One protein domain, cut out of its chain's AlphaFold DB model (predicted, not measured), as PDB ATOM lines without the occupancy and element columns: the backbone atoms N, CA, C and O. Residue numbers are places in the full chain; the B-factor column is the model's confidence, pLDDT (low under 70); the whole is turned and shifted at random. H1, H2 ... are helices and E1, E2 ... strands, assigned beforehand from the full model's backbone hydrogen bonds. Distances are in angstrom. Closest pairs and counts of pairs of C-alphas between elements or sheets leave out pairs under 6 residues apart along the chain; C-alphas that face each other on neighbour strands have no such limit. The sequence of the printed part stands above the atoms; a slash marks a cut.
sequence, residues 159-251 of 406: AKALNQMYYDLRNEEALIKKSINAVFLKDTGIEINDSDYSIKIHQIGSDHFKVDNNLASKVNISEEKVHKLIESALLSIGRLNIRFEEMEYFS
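What this domain is: This is residues 159 to 251 of the 406 residues of an uncharacterized protein of Lentisphaeria bacterium (UniProt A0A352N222). One long helix, H4, runs along the length of the domain, and H1 and H2 pack on it, crossing it steeply as the two arms of an L. A hairpin of two strands, E1 and E2, packs with E1 on the corner of that L, and the short helix H3 lies between the end of E2 and the start of H4. The printed part has 93 residues, with four named helices and two named strands in the order H1, H2, E1, E2, H3, H4; the two strands form an antiparallel sheet, and the class is mostly helix. The whole is compact, with a radius of gyration of the C-alphas of 13.9 A, and it spans 43 by 30 by 21 A.

Where its parts are: H1 is residues 159 to 171, 18.5 A from first to last C-alpha, and begins with C-alpha 159 at (-2.625, -49.662, 17.524). H2 is residues 173 to 188, 22.1 A long. E1 is residues 199 to 203, 13.4 A long, with C-alpha 199 at (0.988, -43.697, -7.534). E2 is residues 208 to 213, 16.5 A long. H3 is residues 215 to 219, 6.1 A long. H4 is residues 223 to 250, 40.1 A long, and ends with C-alpha 250 at (-8.028, -63.990, 19.839).

How they stand to each other: H4 is the hub, the helix that touches most other helices. With its residues 234 to 245 alone it touches H1, at a steep tilt of 48 degrees, opposite ways; the closest C-alphas are those of Ala 161 and Asn 241, 4.6 A apart. With residues 229 to 237 alone it touches H2, at a steep tilt of 67 degrees, opposite ways; the closest C-alphas are those of Ser 179 and Ala 233, 5.1 A apart. H3 and H4 only just touch, with 3 pairs of C-alphas within 8 A; the closest are those of Ala 216 and Glu 223, 5.4 A apart. H1 and H2 are close but not clearly touching, about perpendicular at 80 degrees, with the C-alphas of Leu 169 and Ile 176 closest at 7.2 A. E1 and E2 form a hairpin, antiparallel at 160 degrees; N 200 and O 212 are 2.8 A apart and N 212 and O 200 are 2.9 A apart, within hydrogen-bond range. The closest C-alphas of H1 and E1 are those of Arg 170 and Ile 201, 6.6 A apart; those of H2 and E1 are Lys 177 and Ile 199, 7.4 A apart. E2 and H4 are near each other, while E1 and H4 are apart. In H1, H2, H3 and H4 every O i to N i+4 pair is within hydrogen-bond range.

The domain as a whole: The two C-alphas farthest apart are those of Ser 217 and Ser 251, at 45.0 A. The printed part has no cut and no long link; the link from H2 to E1, with 10 residues, is short, and the others are tight. The mean pLDDT of the printed part is 88.6, and no printed residue is under 70.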
ATOM      1  N   ALA A 159      -3.827 -50.491  17.604       88.38
ATOM      2  CA  ALA A 159      -2.625 -49.662  17.524       88.38
ATOM      3  C   ALA A 159      -1.508 -50.351  16.722       88.38
ATOM      4  O   ALA A 159      -0.791 -49.692  15.964       88.38
ATOM      5  N   LYS A 160      -1.363 -51.680  16.847       89.56
ATOM      6  CA  LYS A 160      -0.402 -52.437  16.029       89.56
ATOM      7  C   LYS A 160      -0.817 -52.402  14.560       89.56
ATOM      8  O   LYS A 160       0.028 -52.139  13.709       89.56
ATOM      9  N   ALA A 161      -2.101 -52.615  14.275       89.12
ATOM     10  CA  ALA A 161      -2.641 -52.590  12.924       89.12
ATOM     11  C   ALA A 161      -2.446 -51.234  12.234       89.12
ATOM     12  O   ALA A 161      -2.025 -51.192  11.077       89.12
ATOM     13  N   LEU A 162      -2.697 -50.130  12.944       91.50
ATOM     14  CA  LEU A 162      -2.510 -48.778  12.419       91.50
ATOM     15  C   LEU A 162      -1.030 -48.477  12.141       91.50
ATOM     16  O   LEU A 162      -0.686 -48.015  11.055       91.50
ATOM     17  N   ASN A 163      -0.138 -48.821  13.075       92.00
ATOM     18  CA  ASN A 163       1.305 -48.666  12.874       92.00
ATOM     19  C   ASN A 163       1.816 -49.498  11.688       92.00
ATOM     20  O   ASN A 163       2.638 -49.020  10.901       92.00
ATOM     21  N   GLN A 164       1.308 -50.725  11.531       89.69
ATOM     22  CA  GLN A 164       1.634 -51.577  10.391       89.69
ATOM     23  C   GLN A 164       1.100 -50.991   9.083       89.69
ATOM     24  O   GLN A 164       1.823 -50.978   8.093       89.69
ATOM     25  N   MET A 165      -0.115 -50.434   9.081       91.62
ATOM     26  CA  MET A 165      -0.655 -49.733   7.916       91.62
ATOM     27  C   MET A 165       0.251 -48.568   7.517       91.62
ATOM     28  O   MET A 165       0.604 -48.462   6.350       91.62
ATOM     29  N   TYR A 166       0.699 -47.732   8.455       94.06
ATOM     30  CA  TYR A 166       1.616 -46.631   8.137       94.06
ATOM     31  C   TYR A 166       2.953 -47.119   7.576       94.06
ATOM     32  O   TYR A 166       3.512 -46.489   6.679       94.06
ATOM     33  N   TYR A 167       3.472 -48.241   8.079       91.25
ATOM     34  CA  TYR A 167       4.644 -48.881   7.490       91.25
ATOM     35  C   TYR A 167       4.374 -49.330   6.046       91.25
ATOM     36  O   TYR A 167       5.184 -49.045   5.167       91.25
ATOM     37  N   ASP A 168       3.238 -49.979   5.795       89.19
ATOM     38  CA  ASP A 168       2.857 -50.472   4.471       89.19
ATOM     39  C   ASP A 168       2.665 -49.316   3.476       89.19
ATOM     40  O   ASP A 168       3.179 -49.368   2.361       89.19
ATOM     41  N   LEU A 169       2.018 -48.225   3.897       91.31
ATOM     42  CA  LEU A 169       1.803 -47.042   3.058       91.31
ATOM     43  C   LEU A 169       3.108 -46.367   2.609       91.31
ATOM     44  O   LEU A 169       3.137 -45.747   1.550       91.31
ATOM     45  N   ARG A 170       4.178 -46.474   3.406       91.31
ATOM     46  CA  ARG A 170       5.492 -45.898   3.081       91.31
ATOM     47  C   ARG A 170       6.352 -46.799   2.205       91.31
ATOM     48  O   ARG A 170       7.162 -46.287   1.441       91.31
ATOM     49  N   ASN A 171       6.228 -48.115   2.367       87.12
ATOM     50  CA  ASN A 171       7.235 -49.057   1.877       87.12
ATOM     51  C   ASN A 171       6.705 -50.062   0.844       87.12
ATOM     52  O   ASN A 171       7.503 -50.701   0.169       87.12
ATOM     53  N   GLU A 172       5.387 -50.217   0.699       86.31
ATOM     54  CA  GLU A 172       4.779 -51.305  -0.077       86.31
ATOM     55  C   GLU A 172       3.943 -50.773  -1.259       86.31
ATOM     56  O   GLU A 172       2.736 -51.010  -1.341       86.31
ATOM     57  N   GLU A 173       4.573 -50.072  -2.214       87.81
ATOM     58  CA  GLU A 173       3.883 -49.534  -3.410       87.81
ATOM     59  C   GLU A 173       3.110 -50.626  -4.171       87.81
ATOM     60  O   GLU A 173       1.967 -50.417  -4.580       87.81
ATOM     61  N   ALA A 174       3.695 -51.822  -4.295       86.12
ATOM     62  CA  ALA A 174       3.040 -52.956  -4.937       86.12
ATOM     63  C   ALA A 174       1.742 -53.353  -4.215       86.12
ATOM     64  O   ALA A 174       0.734 -53.601  -4.869       86.12
ATOM     65  N   LEU A 175       1.725 -53.386  -2.877       84.19
ATOM     66  CA  LEU A 175       0.514 -53.692  -2.104       84.19
ATOM     67  C   LEU A 175      -0.581 -52.644  -2.341       84.19
ATOM     68  O   LEU A 175      -1.749 -53.002  -2.490       84.19
ATOM     69  N   ILE A 176      -0.200 -51.366  -2.401       88.88
ATOM     70  CA  ILE A 176      -1.121 -50.253  -2.647       88.88
ATOM     71  C   ILE A 176      -1.749 -50.366  -4.036       88.88
ATOM     72  O   ILE A 176      -2.974 -50.340  -4.146       88.88
ATOM     73  N   LYS A 177      -0.936 -50.524  -5.088       90.00
ATOM     74  CA  LYS A 177      -1.437 -50.643  -6.468       90.00
ATOM     75  C   LYS A 177      -2.403 -51.806  -6.617       90.00
ATOM     76  O   LYS A 177      -3.521 -51.675  -7.101       90.00
ATOM     77  N   LYS A 178      -2.014 -52.939  -6.062       86.38
ATOM     78  CA  LYS A 178      -2.838 -54.131  -6.037       86.38
ATOM     79  C   LYS A 178      -4.181 -53.929  -5.319       86.38
ATOM     80  O   LYS A 178      -5.211 -54.393  -5.799       86.38
ATOM     81  N   SER A 179      -4.180 -53.216  -4.193       86.19
ATOM     82  CA  SER A 179      -5.401 -52.836  -3.475       86.19
ATOM     83  C   SER A 179      -6.288 -51.886  -4.294       86.19
ATOM     84  O   SER A 179      -7.507 -52.041  -4.320       86.19
ATOM     85  N   ILE A 180      -5.689 -50.947  -5.027       89.69
ATOM     86  CA  ILE A 180      -6.399 -50.057  -5.954       89.69
ATOM     87  C   ILE A 180      -7.053 -50.853  -7.080       89.69
ATOM     88  O   ILE A 180      -8.247 -50.681  -7.310       89.69
ATOM     89  N   ASN A 181      -6.321 -51.758  -7.734       88.88
ATOM     90  CA  ASN A 181      -6.854 -52.571  -8.832       88.88
ATOM     91  C   ASN A 181      -8.014 -53.448  -8.350       88.88
ATOM     92  O   ASN A 181      -9.030 -53.563  -9.024       88.88
ATOM     93  N   ALA A 182      -7.890 -54.015  -7.150       83.50
ATOM     94  CA  ALA A 182      -8.933 -54.800  -6.507       83.50
ATOM     95  C   ALA A 182     -10.229 -54.016  -6.282       83.50
ATOM     96  O   ALA A 182     -11.319 -54.491  -6.609       83.50
ATOM     97  N   VAL A 183     -10.118 -52.815  -5.708       86.12
ATOM     98  CA  VAL A 183     -11.272 -51.936  -5.485       86.12
ATOM     99  C   VAL A 183     -11.844 -51.469  -6.823       86.12
ATOM    100  O   VAL A 183     -13.057 -51.490  -6.999       86.12
ATOM    101  N   PHE A 184     -10.992 -51.127  -7.790       88.06
ATOM    102  CA  PHE A 184     -11.410 -50.700  -9.124       88.06
ATOM    103  C   PHE A 184     -12.194 -51.790  -9.860       88.06
ATOM    104  O   PHE A 184     -13.297 -51.525 -10.337       88.06
ATOM    105  N   LEU A 185     -11.674 -53.019  -9.891       87.38
ATOM    106  CA  LEU A 185     -12.344 -54.175 -10.486       87.38
ATOM    107  C   LEU A 185     -13.699 -54.421  -9.828       87.38
ATOM    108  O   LEU A 185     -14.693 -54.639 -10.511       87.38
ATOM    109  N   LYS A 186     -13.767 -54.336  -8.500       83.56
ATOM    110  CA  LYS A 186     -15.019 -54.516  -7.765       83.56
ATOM    111  C   LYS A 186     -16.050 -53.423  -8.072       83.56
ATOM    112  O   LYS A 186     -17.231 -53.733  -8.196       83.56
ATOM    113  N   ASP A 187     -15.618 -52.171  -8.182       84.62
ATOM    114  CA  ASP A 187     -16.506 -51.022  -8.386       84.62
ATOM    115  C   ASP A 187     -16.936 -50.844  -9.851       84.62
ATOM    116  O   ASP A 187     -17.951 -50.199 -10.119       84.62
ATOM    117  N   THR A 188     -16.158 -51.360 -10.806       84.50
ATOM    118  CA  THR A 188     -16.362 -51.107 -12.245       84.50
ATOM    119  C   THR A 188     -16.538 -52.362 -13.095       84.50
ATOM    120  O   THR A 188     -17.055 -52.260 -14.203       84.50
ATOM    121  N   GLY A 189     -16.117 -53.531 -12.608       85.38
ATOM    122  CA  GLY A 189     -16.031 -54.767 -13.391       85.38
ATOM    123  C   GLY A 189     -14.867 -54.806 -14.387       85.38
ATOM    124  O   GLY A 189     -14.791 -55.743 -15.174       85.38
ATOM    125  N   ILE A 190     -13.976 -53.807 -14.376       85.75
ATOM    126  CA  ILE A 190     -12.876 -53.664 -15.338       85.75
ATOM    127  C   ILE A 190     -11.541 -53.967 -14.655       85.75
ATOM    128  O   ILE A 190     -11.257 -53.460 -13.571       85.75
ATOM    129  N   GLU A 191     -10.703 -54.767 -15.308       87.81
ATOM    130  CA  GLU A 191      -9.333 -55.025 -14.863       87.81
ATOM    131  C   GLU A 191      -8.385 -53.907 -15.311       87.81
ATOM    132  O   GLU A 191      -8.456 -53.424 -16.441       87.81
ATOM    133  N   ILE A 192      -7.482 -53.509 -14.414       87.25
ATOM    134  CA  ILE A 192      -6.395 -52.559 -14.677       87.25
ATOM    135  C   ILE A 192      -5.080 -53.153 -14.175       87.25
ATOM    136  O   ILE A 192      -5.061 -53.858 -13.161       87.25
ATOM    137  N   ASN A 193      -3.982 -52.872 -14.872       85.56
ATOM    138  CA  ASN A 193      -2.654 -53.370 -14.531       85.56
ATOM    139  C   ASN A 193      -1.852 -52.348 -13.717       85.56
ATOM    140  O   ASN A 193      -2.008 -51.135 -13.854       85.56
ATOM    141  N   ASP A 194      -0.894 -52.845 -12.928       84.00
ATOM    142  CA  ASP A 194       0.017 -52.022 -12.113       84.00
ATOM    143  C   ASP A 194       0.868 -51.038 -12.945       84.00
ATOM    144  O   ASP A 194       1.392 -50.057 -12.404       84.00
ATOM    145  N   SER A 195       1.032 -51.307 -14.244       86.06
ATOM    146  CA  SER A 195       1.744 -50.464 -15.212       86.06
ATOM    147  C   SER A 195       0.904 -49.322 -15.783       86.06
ATOM    148  O   SER A 195       1.468 -48.386 -16.348       86.06
ATOM    149  N   ASP A 196      -0.424 -49.377 -15.653       86.31
ATOM    150  CA  ASP A 196      -1.330 -48.466 -16.365       86.31
ATOM    151  C   ASP A 196      -1.372 -47.072 -15.727       86.31
ATOM    152  O   ASP A 196      -1.740 -46.085 -16.370       86.31
ATOM    153  N   TYR A 197      -0.948 -46.971 -14.466       92.00
ATOM    154  CA  TYR A 197      -0.924 -45.737 -13.692       92.00
ATOM    155  C   TYR A 197       0.270 -45.683 -12.726       92.00
ATOM    156  O   TYR A 197       0.889 -46.682 -12.354       92.00
ATOM    157  N   SER A 198       0.592 -44.467 -12.293       92.75
ATOM    158  CA  SER A 198       1.587 -44.183 -11.264       92.75
ATOM    159  C   SER A 198       0.899 -43.722  -9.990       92.75
ATOM    160  O   SER A 198      -0.033 -42.914 -10.050       92.75
ATOM    161  N   ILE A 199       1.408 -44.169  -8.847       93.56
ATOM    162  CA  ILE A 199       0.988 -43.697  -7.534       93.56
ATOM    163  C   ILE A 199       2.209 -43.538  -6.632       93.56
ATOM    164  O   ILE A 199       3.092 -44.390  -6.632       93.56
ATOM    165  N   LYS A 200       2.258 -42.449  -5.866       94.25
ATOM    166  CA  LYS A 200       3.245 -42.226  -4.806       94.25
ATOM    167  C   LYS A 200       2.540 -41.719  -3.561       94.25
ATOM    168  O   LYS A 200       1.687 -40.838  -3.648       94.25
ATOM    169  N   ILE A 201       2.896 -42.276  -2.409       95.12
ATOM    170  CA  ILE A 201       2.356 -41.859  -1.116       95.12
ATOM    171  C   ILE A 201       3.446 -41.132  -0.335       95.12
ATOM    172  O   ILE A 201       4.551 -41.638  -0.157       95.12
ATOM    173  N   HIS A 202       3.106 -39.948   0.157       94.12
ATOM    174  CA  HIS A 202       3.962 -39.108   0.976       94.12
ATOM    175  C   HIS A 202       3.331 -38.951   2.353       94.12
ATOM    176  O   HIS A 202       2.203 -38.476   2.473       94.12
ATOM    177  N   GLN A 203       4.056 -39.320   3.405       92.88
ATOM    178  CA  GLN A 203       3.637 -38.990   4.761       92.88
ATOM    179  C   GLN A 203       3.967 -37.519   5.039       92.88
ATOM    180  O   GLN A 203       5.123 -37.113   4.944       92.88
ATOM    181  N   ILE A 204       2.947 -36.726   5.362       91.50
ATOM    182  CA  ILE A 204       3.047 -35.269   5.576       91.50
ATOM    183  C   ILE A 204       2.771 -34.862   7.036       91.50
ATOM    184  O   ILE A 204       2.760 -33.680   7.361       91.50
ATOM    185  N   GLY A 205       2.553 -35.838   7.918       85.38
ATOM    186  CA  GLY A 205       2.347 -35.679   9.359       85.38
ATOM    187  C   GLY A 205       2.400 -37.039  10.061       85.38
ATOM    188  O   GLY A 205       2.681 -38.048   9.422       85.38
ATOM    189  N   SER A 206       2.111 -37.104  11.362       83.81
ATOM    190  CA  SER A 206       2.121 -38.368  12.130       83.81
ATOM    191  C   SER A 206       1.173 -39.436  11.571       83.81
ATOM    192  O   SER A 206       1.501 -40.616  11.556       83.81
ATOM    193  N   ASP A 207       0.031 -38.989  11.075       85.50
ATOM    194  CA  ASP A 207      -1.159 -39.753  10.686       85.50
ATOM    195  C   ASP A 207      -1.746 -39.273   9.345       85.50
ATOM    196  O   ASP A 207      -2.763 -39.794   8.885       85.50
ATOM    197  N   HIS A 208      -1.083 -38.303   8.703       90.19
ATOM    198  CA  HIS A 208      -1.515 -37.660   7.465       90.19
ATOM    199  C   HIS A 208      -0.688 -38.117   6.261       90.19
ATOM    200  O   HIS A 208       0.548 -38.095   6.284       90.19
ATOM    201  N   PHE A 209      -1.377 -38.441   5.171       94.25
ATOM    202  CA  PHE A 209      -0.785 -38.928   3.929       94.25
ATOM    203  C   PHE A 209      -1.308 -38.137   2.737       94.25
ATOM    204  O   PHE A 209      -2.504 -37.885   2.646       94.25
ATOM    205  N   LYS A 210      -0.422 -37.787   1.805       95.56
ATOM    206  CA  LYS A 210      -0.748 -37.225   0.494       95.56
ATOM    207  C   LYS A 210      -0.446 -38.255  -0.586       95.56
ATOM    208  O   LYS A 210       0.599 -38.900  -0.543       95.56
ATOM    209  N   VAL A 211      -1.336 -38.377  -1.563       96.31
ATOM    210  CA  VAL A 211      -1.190 -39.306  -2.681       96.31
ATOM    211  C   VAL A 211      -1.072 -38.546  -3.996       96.31
ATOM    212  O   VAL A 211      -2.020 -37.900  -4.438       96.31
ATOM    213  N   ASP A 212       0.072 -38.682  -4.656       95.56
ATOM    214  CA  ASP A 212       0.274 -38.196  -6.017       95.56
ATOM    215  C   ASP A 212      -0.042 -39.343  -6.991       95.56
ATOM    216  O   ASP A 212       0.495 -40.446  -6.866       95.56
ATOM    217  N   ASN A 213      -0.959 -39.120  -7.937       94.56
ATOM    218  CA  ASN A 213      -1.427 -40.152  -8.865       94.56
ATOM    219  C   ASN A 213      -1.853 -39.565 -10.221       94.56
ATOM    220  O   ASN A 213      -2.154 -38.378 -10.316       94.56
ATOM    221  N   ASN A 214      -1.925 -40.407 -11.255       93.94
ATOM    222  CA  ASN A 214      -2.440 -40.041 -12.584       93.94
ATOM    223  C   ASN A 214      -3.658 -40.883 -13.020       93.94
ATOM    224  O   ASN A 214      -4.015 -40.883 -14.201       93.94
ATOM    225  N   LEU A 215      -4.307 -41.583 -12.081       91.50
ATOM    226  CA  LEU A 215      -5.316 -42.602 -12.376       91.50
ATOM    227  C   LEU A 215      -6.507 -42.023 -13.157       91.50
ATOM    228  O   LEU A 215      -6.906 -42.599 -14.162       91.50
ATOM    229  N   ALA A 216      -7.007 -40.841 -12.773       90.50
ATOM    230  CA  ALA A 216      -8.160 -40.191 -13.417       90.50
ATOM    231  C   ALA A 216      -7.997 -40.079 -14.941       90.50
ATOM    232  O   ALA A 216      -8.891 -40.451 -15.700       90.50
ATOM    233  N   SER A 217      -6.815 -39.633 -15.376       88.75
ATOM    234  CA  SER A 217      -6.477 -39.458 -16.791       88.75
ATOM    235  C   SER A 217      -6.298 -40.775 -17.550       88.75
ATOM    236  O   SER A 217      -6.495 -40.813 -18.760       88.75
ATOM    237  N   LYS A 218      -5.925 -41.855 -16.855       88.31
ATOM    238  CA  LYS A 218      -5.608 -43.155 -17.464       88.31
ATOM    239  C   LYS A 218      -6.830 -44.038 -17.654       88.31
ATOM    240  O   LYS A 218      -6.920 -44.731 -18.658       88.31
ATOM    241  N   VAL A 219      -7.775 -43.974 -16.722       85.06
ATOM    242  CA  VAL A 219      -9.002 -44.788 -16.741       85.06
ATOM    243  C   VAL A 219     -10.267 -43.973 -17.035       85.06
ATOM    244  O   VAL A 219     -11.369 -44.501 -16.948       85.06
ATOM    245  N   ASN A 220     -10.116 -42.691 -17.388       86.81
ATOM    246  CA  ASN A 220     -11.200 -41.776 -17.759       86.81
ATOM    247  C   ASN A 220     -12.353 -41.730 -16.733       86.81
ATOM    248  O   ASN A 220     -13.529 -41.873 -17.071       86.81
ATOM    249  N   ILE A 221     -12.012 -41.542 -15.456       89.00
ATOM    250  CA  ILE A 221     -12.991 -41.338 -14.379       89.00
ATOM    251  C   ILE A 221     -12.743 -40.014 -13.666       89.00
ATOM    252  O   ILE A 221     -11.624 -39.499 -13.651       89.00
ATOM    253  N   SER A 222     -13.791 -39.471 -13.042       92.12
ATOM    254  CA  SER A 222     -13.671 -38.217 -12.304       92.12
ATOM    255  C   SER A 222     -12.647 -38.339 -11.179       92.12
ATOM    256  O   SER A 222     -12.532 -39.358 -10.494       92.12
ATOM    257  N   GLU A 223     -11.920 -37.258 -10.941       91.94
ATOM    258  CA  GLU A 223     -10.935 -37.211  -9.872       91.94
ATOM    259  C   GLU A 223     -11.544 -37.449  -8.472       91.94
ATOM    260  O   GLU A 223     -10.857 -37.920  -7.566       91.94
ATOM    261  N   GLU A 224     -12.827 -37.127  -8.276       91.19
ATOM    262  CA  GLU A 224     -13.566 -37.413  -7.037       91.19
ATOM    263  C   GLU A 224     -13.786 -38.919  -6.848       91.19
ATOM    264  O   GLU A 224     -13.553 -39.452  -5.759       91.19
ATOM    265  N   LYS A 225     -14.124 -39.629  -7.932       90.81
ATOM    266  CA  LYS A 225     -14.205 -41.091  -7.928       90.81
ATOM    267  C   LYS A 225     -12.839 -41.709  -7.628       90.81
ATOM    268  O   LYS A 225     -12.761 -42.613  -6.804       90.81
ATOM    269  N   VAL A 226     -11.760 -41.175  -8.208       92.94
ATOM    270  CA  VAL A 226     -10.385 -41.602  -7.880       92.94
ATOM    271  C   VAL A 226     -10.065 -41.387  -6.405       92.94
ATOM    272  O   VAL A 226      -9.500 -42.273  -5.773       92.94
ATOM    273  N   HIS A 227     -10.434 -40.240  -5.832       93.31
ATOM    274  CA  HIS A 227     -10.162 -39.951  -4.425       93.31
ATOM    275  C   HIS A 227     -10.817 -40.980  -3.491       93.31
ATOM    276  O   HIS A 227     -10.140 -41.499  -2.602       93.31
ATOM    277  N   LYS A 228     -12.093 -41.313  -3.732       91.00
ATOM    278  CA  LYS A 228     -12.846 -42.315  -2.956       91.00
ATOM    279  C   LYS A 228     -12.356 -43.744  -3.189       91.00
ATOM    280  O   LYS A 228     -12.375 -44.569  -2.274       91.00
ATOM    281  N   LEU A 229     -11.887 -44.031  -4.399       91.62
ATOM    282  CA  LEU A 229     -11.301 -45.320  -4.739       91.62
ATOM    283  C   LEU A 229      -9.970 -45.541  -4.021       91.62
ATOM    284  O   LEU A 229      -9.779 -46.582  -3.395       91.62
ATOM    285  N   ILE A 230      -9.080 -44.544  -4.054       93.50
ATOM    286  CA  ILE A 230      -7.808 -44.581  -3.325       93.50
ATOM    287  C   ILE A 230      -8.077 -44.677  -1.820       93.50
ATOM    288  O   ILE A 230      -7.511 -45.554  -1.179       93.50
ATOM    289  N   GLU A 231      -8.986 -43.869  -1.262       92.50
ATOM    290  CA  GLU A 231      -9.421 -43.993   0.143       92.50
ATOM    291  C   GLU A 231      -9.811 -45.433   0.487       92.50
ATOM    292  O   GLU A 231      -9.296 -46.013   1.443       92.50
ATOM    293  N   SER A 232     -10.696 -46.027  -0.312       90.12
ATOM    294  CA  SER A 232     -11.197 -47.382  -0.087       90.12
ATOM    295  C   SER A 232     -10.080 -48.425  -0.150       90.12
ATOM    296  O   SER A 232     -10.061 -49.345   0.671       90.12
ATOM    297  N   ALA A 233      -9.127 -48.257  -1.070       89.75
ATOM    298  CA  ALA A 233      -7.943 -49.099  -1.173       89.75
ATOM    299  C   ALA A 233      -7.058 -48.972   0.080       89.75
ATOM    300  O   ALA A 233      -6.784 -49.967   0.754       89.75
ATOM    301  N   LEU A 234      -6.698 -47.755   0.494       92.38
ATOM    302  CA  LEU A 234      -5.862 -47.552   1.683       92.38
ATOM    303  C   LEU A 234      -6.548 -48.068   2.961       92.38
ATOM    304  O   LEU A 234      -5.925 -48.765   3.763       92.38
ATOM    305  N   LEU A 235      -7.852 -47.817   3.126       89.44
ATOM    306  CA  LEU A 235      -8.636 -48.355   4.242       89.44
ATOM    307  C   LEU A 235      -8.685 -49.882   4.236       89.44
ATOM    308  O   LEU A 235      -8.696 -50.497   5.302       89.44
ATOM    309  N   SER A 236      -8.709 -50.513   3.061       83.44
ATOM    310  CA  SER A 236      -8.699 -51.971   2.979       83.44
ATOM    311  C   SER A 236      -7.395 -52.567   3.528       83.44
ATOM    312  O   SER A 236      -7.446 -53.615   4.173       83.44
ATOM    313  N   ILE A 237      -6.248 -51.890   3.363       86.19
ATOM    314  CA  ILE A 237      -4.969 -52.298   3.977       86.19
ATOM    315  C   ILE A 237      -5.080 -52.227   5.507       86.19
ATOM    316  O   ILE A 237      -4.721 -53.174   6.206       86.19
ATOM    317  N   GLY A 238      -5.653 -51.141   6.034       86.94
ATOM    318  CA  GLY A 238      -5.930 -51.003   7.466       86.94
ATOM    319  C   GLY A 238      -6.837 -52.110   8.011       86.94
ATOM    320  O   GLY A 238      -6.547 -52.685   9.060       86.94
ATOM    321  N   ARG A 239      -7.899 -52.472   7.279       83.25
ATOM    322  CA  ARG A 239      -8.795 -53.588   7.643       83.25
ATOM    323  C   ARG A 239      -8.052 -54.917   7.697       83.25
ATOM    324  O   ARG A 239      -8.226 -55.653   8.664       83.25
ATOM    325  N   LEU A 240      -7.199 -55.203   6.714       81.06
ATOM    326  CA  LEU A 240      -6.383 -56.416   6.709       81.06
ATOM    327  C   LEU A 240      -5.472 -56.484   7.945       81.06
ATOM    328  O   LEU A 240      -5.395 -57.518   8.606       81.06
ATOM    329  N   ASN A 241      -4.833 -55.370   8.300       84.88
ATOM    330  CA  ASN A 241      -3.970 -55.307   9.474       84.88
ATOM    331  C   ASN A 241      -4.753 -55.471  10.790       84.88
ATOM    332  O   ASN A 241      -4.271 -56.159  11.691       84.88
ATOM    333  N   ILE A 242      -5.979 -54.940  10.884       85.50
ATOM    334  CA  ILE A 242      -6.880 -55.204  12.021       85.50
ATOM    335  C   ILE A 242      -7.194 -56.695  12.122       85.50
ATOM    336  O   ILE A 242      -7.130 -57.241  13.217       85.50
ATOM    337  N   ARG A 243      -7.454 -57.385  11.002       80.25
ATOM    338  CA  ARG A 243      -7.693 -58.837  11.024       80.25
ATOM    339  C   ARG A 243      -6.495 -59.613  11.552       80.25
ATOM    340  O   ARG A 243      -6.682 -60.544  12.326       80.25
ATOM    341  N   PHE A 244      -5.270 -59.245  11.183       81.38
ATOM    342  CA  PHE A 244      -4.086 -59.909  11.737       81.38
ATOM    343  C   PHE A 244      -3.940 -59.684  13.240       81.38
ATOM    344  O   PHE A 244      -3.580 -60.613  13.964       81.38
ATOM    345  N   GLU A 245      -4.246 -58.480  13.714       85.31
ATOM    346  CA  GLU A 245      -4.265 -58.190  15.144       85.31
ATOM    347  C   GLU A 245      -5.394 -58.947  15.866       85.31
ATOM    348  O   GLU A 245      -5.151 -59.497  16.937       85.31
ATOM    349  N   GLU A 246      -6.585 -59.073  15.265       83.56
ATOM    350  CA  GLU A 246      -7.672 -59.931  15.762       83.56
ATOM    351  C   GLU A 246      -7.213 -61.386  15.858       83.56
ATOM    352  O   GLU A 246      -7.382 -62.018  16.897       83.56
ATOM    353  N   MET A 247      -6.595 -61.916  14.802       82.00
ATOM    354  CA  MET A 247      -6.112 -63.293  14.789       82.00
ATOM    355  C   MET A 247      -5.089 -63.538  15.899       82.00
ATOM    356  O   MET A 247      -5.225 -64.513  16.638       82.00
ATOM    357  N   GLU A 248      -4.100 -62.648  16.056       82.31
ATOM    358  CA  GLU A 248      -3.105 -62.718  17.135       82.31
ATOM    359  C   GLU A 248      -3.787 -62.658  18.510       82.31
ATOM    360  O   GLU A 248      -3.577 -63.536  19.346       82.31
ATOM    361  N   TYR A 249      -4.633 -61.649  18.726       84.75
ATOM    362  CA  TYR A 249      -5.263 -61.384  20.015       84.75
ATOM    363  C   TYR A 249      -6.190 -62.514  20.454       84.75
ATOM    364  O   TYR A 249      -6.100 -63.023  21.572       84.75
ATOM    365  N   PHE A 250      -7.067 -62.942  19.554       84.50
ATOM    366  CA  PHE A 250      -8.028 -63.990  19.839       84.50
ATOM    367  C   PHE A 250      -7.432 -65.386  19.709       84.50
ATOM    368  O   PHE A 250      -8.108 -66.347  20.070       84.50
ATOM    369  N   SER A 251      -6.194 -65.527  19.220       84.62
ATOM    370  CA  SER A 251      -5.609 -66.824  18.862       84.62
ATOM    371  C   SER A 251      -6.577 -67.656  18.007       84.62
ATOM    372  O   SER A 251      -6.816 -68.834  18.275       84.62
TER     373      SER A 251